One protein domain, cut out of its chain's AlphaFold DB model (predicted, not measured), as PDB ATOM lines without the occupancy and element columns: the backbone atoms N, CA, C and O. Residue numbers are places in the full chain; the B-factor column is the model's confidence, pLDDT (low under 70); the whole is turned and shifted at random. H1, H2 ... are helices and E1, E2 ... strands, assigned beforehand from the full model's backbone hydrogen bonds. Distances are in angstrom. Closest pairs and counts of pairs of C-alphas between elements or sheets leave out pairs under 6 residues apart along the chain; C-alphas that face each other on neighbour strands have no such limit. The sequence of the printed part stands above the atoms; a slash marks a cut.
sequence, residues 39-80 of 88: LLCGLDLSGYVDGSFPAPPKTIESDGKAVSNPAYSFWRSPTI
ATOM      1  N   LEU A  39     336.574 342.273 363.994       87.94
ATOM      2  CA  LEU A  39     336.373 342.428 362.553       87.94
ATOM      3  C   LEU A  39     336.334 343.906 362.143       87.94
ATOM      4  O   LEU A  39     337.019 344.296 361.204       87.94
ATOM      5  N   LEU A  40     335.574 344.736 362.864       86.56
ATOM      6  CA  LEU A  40     335.525 346.179 362.618       86.56
ATOM      7  C   LEU A  40     336.891 346.838 362.817       86.56
ATOM      8  O   LEU A  40     337.269 347.694 362.024       86.56
ATOM      9  N   CYS A  41     337.636 346.432 363.845       86.00
ATOM     10  CA  CYS A  41     338.977 346.941 364.107       86.00
ATOM     11  C   CYS A  41     339.967 346.536 363.007       86.00
ATOM     12  O   CYS A  41     340.766 347.360 362.589       86.00
ATOM     13  N   GLY A  42     339.896 345.300 362.504       84.62
ATOM     14  CA  GLY A  42     340.759 344.828 361.415       84.62
ATOM     15  C   GLY A  42     340.449 345.449 360.048       84.62
ATOM     16  O   GLY A  42     341.276 345.366 359.146       84.62
ATOM     17  N   LEU A  43     339.271 346.057 359.889       83.06
ATOM     18  CA  LEU A  43     338.855 346.772 358.681       83.06
ATOM     19  C   LEU A  43     338.971 348.301 358.823       83.06
ATOM     20  O   LEU A  43     338.523 349.017 357.931       83.06
ATOM     21  N   ASP A  44     339.500 348.803 359.946       81.44
ATOM     22  CA  ASP A  44     339.509 350.231 360.306       81.44
ATOM     23  C   ASP A  44     338.108 350.884 360.279       81.44
ATOM     24  O   ASP A  44     337.941 352.091 360.093       81.44
ATOM     25  N   LEU A  45     337.062 350.081 360.503       80.19
ATOM     26  CA  LEU A  45     335.661 350.513 360.487       80.19
ATOM     27  C   LEU A  45     335.127 350.898 361.870       80.19
ATOM     28  O   LEU A  45     334.004 351.394 361.983       80.19
ATOM     29  N   SER A  46     335.914 350.700 362.929       78.81
ATOM     30  CA  SER A  46     335.524 351.011 364.311       78.81
ATOM     31  C   SER A  46     335.075 352.467 364.480       78.81
ATOM     32  O   SER A  46     334.048 352.724 365.104       78.81
ATOM     33  N   GLY A  47     335.759 353.419 363.839       75.44
ATOM     34  CA  GLY A  47     335.413 354.840 363.931       75.44
ATOM     35  C   GLY A  47     334.084 355.222 363.265       75.44
ATOM     36  O   GLY A  47     333.521 356.259 363.605       75.44
ATOM     37  N   TYR A  48     333.547 354.396 362.359       74.75
ATOM     38  CA  TYR A  48     332.211 354.612 361.785       74.75
ATOM     39  C   TYR A  48     331.099 354.189 362.749       74.75
ATOM     40  O   TYR A  48     330.000 354.732 362.690       74.75
ATOM     41  N   VAL A  49     331.382 353.232 363.637       77.62
ATOM     42  CA  VAL A  49     330.437 352.759 364.659       77.62
ATOM     43  C   VAL A  49     330.473 353.652 365.896       77.62
ATOM     44  O   VAL A  49     329.422 353.962 366.446       77.62
ATOM     45  N   ASP A  50     331.665 354.096 366.297       76.94
ATOM     46  CA  ASP A  50     331.865 354.974 367.460       76.94
ATOM     47  C   ASP A  50     331.568 356.456 367.157       76.94
ATOM     48  O   ASP A  50     331.544 357.302 368.046       76.94
ATOM     49  N   GLY A  51     331.344 356.798 365.882       71.00
ATOM     50  CA  GLY A  51     331.022 358.158 365.439       71.00
ATOM     51  C   GLY A  51     332.227 359.089 365.262       71.00
ATOM     52  O   GLY A  51     332.044 360.234 364.851       71.00
ATOM     53  N   SER A  52     333.452 358.604 365.492       76.94
ATOM     54  CA  SER A  52     334.702 359.327 365.199       76.94
ATOM     55  C   SER A  52     334.850 359.711 363.721       76.94
ATOM     56  O   SER A  52     335.510 360.700 363.412       76.94
ATOM     57  N   PHE A  53     334.220 358.965 362.808       73.38
ATOM     58  CA  PHE A  53     334.078 359.324 361.395       73.38
ATOM     59  C   PHE A  53     332.646 359.807 361.117       73.38
ATOM     60  O   PHE A  53     331.783 359.001 360.749       73.38
ATOM     61  N   PRO A  54     332.356 361.109 361.306       73.19
ATOM     62  CA  PRO A  54     331.021 361.641 361.093       73.19
ATOM     63  C   PRO A  54     330.624 361.579 359.617       73.19
ATOM     64  O   PRO A  54     331.456 361.670 358.709       73.19
ATOM     65  N   ALA A  55     329.316 361.466 359.384       73.88
ATOM     66  CA  ALA A  55     328.752 361.540 358.047       73.88
ATOM     67  C   ALA A  55     329.157 362.865 357.373       73.88
ATOM     68  O   ALA A  55     328.998 363.928 357.984       73.88
ATOM     69  N   PRO A  56     329.623 362.841 356.115       79.75
ATOM     70  CA  PRO A  56     329.892 364.070 355.392       79.75
ATOM     71  C   PRO A  56     328.592 364.878 355.187       79.75
ATOM     72  O   PRO A  56     327.494 364.315 355.209       79.75
ATOM     73  N   PRO A  57     328.674 366.200 354.972       81.25
ATOM     74  CA  PRO A  57     327.495 367.038 354.769       81.25
ATOM     75  C   PRO A  57     326.672 366.571 353.565       81.25
ATOM     76  O   PRO A  57     327.238 366.221 352.531       81.25
ATOM     77  N   LYS A  58     325.336 366.616 353.672       79.38
ATOM     78  CA  LYS A  58     324.407 366.243 352.582       79.38
ATOM     79  C   LYS A  58     324.597 367.087 351.321       79.38
ATOM     80  O   LYS A  58     324.368 366.616 350.208       79.38
ATOM     81  N   THR A  59     325.004 368.331 351.520       80.19
ATOM     82  CA  THR A  59     325.079 369.363 350.496       80.19
ATOM     83  C   THR A  59     326.393 370.106 350.683       80.19
ATOM     84  O   THR A  59     326.777 370.402 351.812       80.19
ATOM     85  N   ILE A  60     327.090 370.358 349.583       83.75
ATOM     86  CA  ILE A  60     328.304 371.167 349.514       83.75
ATOM     87  C   ILE A  60     328.009 372.413 348.685       83.75
ATOM     88  O   ILE A  60     327.195 372.370 347.762       83.75
ATOM     89  N   GLU A  61     328.654 373.528 349.007       82.94
ATOM     90  CA  GLU A  61     328.615 374.696 348.134       82.94
ATOM     91  C   GLU A  61     329.563 374.475 346.957       82.94
ATOM     92  O   GLU A  61     330.747 374.191 347.136       82.94
ATOM     93  N   SER A  62     329.023 374.580 345.748       76.62
ATOM     94  CA  SER A  62     329.788 374.577 344.510       76.62
ATOM     95  C   SER A  62     329.282 375.729 343.654       76.62
ATOM     96  O   SER A  62     328.085 375.814 343.376       76.62
ATOM     97  N   ASP A  63     330.184 376.641 343.294       75.94
ATOM     98  CA  ASP A  63     329.889 377.814 342.461       75.94
ATOM     99  C   ASP A  63     328.725 378.685 342.993       75.94
ATOM    100  O   ASP A  63     327.812 379.082 342.272       75.94
ATOM    101  N   GLY A  64     328.700 378.916 344.314       77.69
ATOM    102  CA  GLY A  64     327.672 379.729 344.981       77.69
ATOM    103  C   GLY A  64     326.282 379.082 345.068       77.69
ATOM    104  O   GLY A  64     325.327 379.734 345.492       77.69
ATOM    105  N   LYS A  65     326.145 377.806 344.684       75.00
ATOM    106  CA  LYS A  65     324.915 377.021 344.840       75.00
ATOM    107  C   LYS A  65     325.125 375.818 345.745       75.00
ATOM    108  O   LYS A  65     326.173 375.179 345.757       75.00
ATOM    109  N   ALA A  66     324.067 375.474 346.465       81.12
ATOM    110  CA  ALA A  66     324.000 374.271 347.272       81.12
ATOM    111  C   ALA A  66     323.807 373.044 346.352       81.12
ATOM    112  O   ALA A  66     322.748 372.878 345.745       81.12
ATOM    113  N   VAL A  67     324.834 372.198 346.225       83.44
ATOM    114  CA  VAL A  67     324.851 370.992 345.376       83.44
ATOM    115  C   VAL A  67     324.951 369.734 346.243       83.44
ATOM    116  O   VAL A  67     325.644 369.714 347.257       83.44
ATOM    117  N   SER A  68     324.253 368.659 345.868       82.38
ATOM    118  CA  SER A  68     324.311 367.371 346.578       82.38
ATOM    119  C   SER A  68     325.735 366.821 346.641       82.38
ATOM    120  O   SER A  68     326.409 366.735 345.619       82.38
ATOM    121  N   ASN A  69     326.175 366.398 347.828       80.69
ATOM    122  CA  ASN A  69     327.519 365.871 348.031       80.69
ATOM    123  C   ASN A  69     327.626 364.407 347.556       80.69
ATOM    124  O   ASN A  69     327.018 363.526 348.176       80.69
ATOM    125  N   PRO A  70     328.437 364.094 346.527       75.44
ATOM    126  CA  PRO A  70     328.648 362.717 346.086       75.44
ATOM    127  C   PRO A  70     329.250 361.829 347.185       75.44
ATOM    128  O   PRO A  70     328.911 360.651 347.270       75.44
ATOM    129  N   ALA A  71     330.074 362.392 348.076       73.38
ATOM    130  CA  ALA A  71     330.645 361.668 349.212       73.38
ATOM    131  C   ALA A  71     329.583 361.295 350.258       73.38
ATOM    132  O   ALA A  71     329.698 360.259 350.905       73.38
ATOM    133  N   TYR A  72     328.516 362.089 350.395       73.94
ATOM    134  CA  TYR A  72     327.373 361.729 351.234       73.94
ATOM    135  C   TYR A  72     326.545 360.600 350.623       73.94
ATOM    136  O   TYR A  72     326.132 359.686 351.334       73.94
ATOM    137  N   SER A  73     326.352 360.614 349.304       72.69
ATOM    138  CA  SER A  73     325.726 359.495 348.592       72.69
ATOM    139  C   SER A  73     326.555 358.215 348.705       72.69
ATOM    140  O   SER A  73     325.982 357.145 348.895       72.69
ATOM    141  N   PHE A  74     327.885 358.314 348.653       71.50
ATOM    142  CA  PHE A  74     328.788 357.183 348.864       71.50
ATOM    143  C   PHE A  74     328.736 356.671 350.312       71.50
ATOM    144  O   PHE A  74     328.543 355.481 350.527       71.50
ATOM    145  N   TRP A  75     328.798 357.568 351.302       74.06
ATOM    146  CA  TRP A  75     328.686 357.222 352.725       74.06
ATOM    147  C   TRP A  75     327.342 356.563 353.075       74.06
ATOM    148  O   TRP A  75     327.296 355.635 353.876       74.06
ATOM    149  N   ARG A  76     326.240 357.027 352.467       68.88
ATOM    150  CA  ARG A  76     324.890 356.482 352.692       68.88
ATOM    151  C   ARG A  76     324.604 355.224 351.866       68.88
ATOM    152  O   ARG A  76     323.624 354.538 352.151       68.88
ATOM    153  N   SER A  77     325.370 354.953 350.810       61.44
ATOM    154  CA  SER A  77     325.054 353.860 349.887       61.44
ATOM    155  C   SER A  77     324.911 352.540 350.653       61.44
ATOM    156  O   SER A  77     325.853 352.119 351.327       61.44
ATOM    157  N   PRO A  78     323.738 351.883 350.579       52.34
ATOM    158  CA  PRO A  78     323.401 350.724 351.392       52.34
ATOM    159  C   PRO A  78     324.020 349.449 350.807       52.34
ATOM    160  O   PRO A  78     323.340 348.444 350.629       52.34
ATOM    161  N   THR A  79     325.324 349.450 350.540       48.62
ATOM    162  CA  THR A  79     326.076 348.212 350.269       48.62
ATOM    163  C   THR A  79     326.505 347.556 351.590       48.62
ATOM    164  O   THR A  79     327.554 346.941 351.708       48.62
ATOM    165  N   ILE A  80     325.657 347.665 352.613       51.09
ATOM    166  CA  ILE A  80     325.524 346.666 353.667       51.09
ATOM    167  C   ILE A  80     324.257 345.896 353.297       51.09
ATOM    168  O   ILE A  80     323.143 346.249 353.679       51.09
TER     169      ILE A  80
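What this domain is: This is residues 39 to 80 of the 88 residues of the protein "Retrotran_gag_3 domain-containing protein" of Corchorus olitorius (UniProt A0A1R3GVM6). The backbone makes a long, loose, drawn-out loop: it starts with two short helices, H1 and H2, at one end, runs through residues 50 to 58, which hold no named element, to a small hairpin of two strands, E1 and E2, at the other end, and then folds back through helix H3, near the middle of the length. The helices do not form a bundle, and H3 touches no helix. The printed part has 42 residues with three named helices and two named strands, in the order H1, H2, E1, E2, H3; the sheet has the order E1, E2 and is antiparallel, and the class is mixed, helices and strands. The whole is loose, with a radius of gyration of the C-alphas of 13.1 A, and its C-alphas span 42 by 20 by 11 A.

Where its parts are: Find C-alpha 39 at (336.373, 342.428, 362.553); there H1 begins, residues 39 to 42, 5.1 A from first to last C-alpha. Go on to H2, residues 46 to 49, 5.4 A long. Then look for C-alpha 59 at (325.079, 369.363, 350.496), where E1 begins, residues 59 to 62, 9.2 A long. E2 follows as residues 65 to 68, 9.8 A long. H3, residues 70 to 76, also measures 9.8 A and ends at C-alpha 76, at (324.890, 356.482, 352.692).

How they stand to each other: From the first residue, look at H1 and H2, which are close but not clearly touching; their closest C-alphas, those of Leu 40 and Ser 46, are 5.1 A apart. Next comes the hairpin of E1 and E2, antiparallel with 135 degrees between their directions. C-alphas 59 and 68, which face each other, are 4.5 A apart. Check N 60 and O 67, within hydrogen-bond range at 2.8 A, and N 62 and O 65 at 2.9 A. E1 and H3 are near each other, with 6 pairs of C-alphas within 10 A. H3 is apart from both H1 and H2, and H1 is apart from E1 and E2. In H3 every O i to N i+4 pair is within hydrogen-bond range, while H1 and H2 are too short for such a pair.

The domain as a whole: The outline is a rod, and the two C-alphas farthest apart, those of Leu 39 and Gly 64, are 42.1 A apart. The C-alphas of Leu 39 and Ile 80, the first and last printed residues, are 14.6 A apart. The printed part has no cut. The links H1 to H2, E1 to E2 and E2 to H3 are tight, and H2 to E1, with 9 residues, is short. The mean pLDDT of the printed part is 75.8, and you will find low confidence, under 70, at residues 76 to 80, of which 76 belongs to H3.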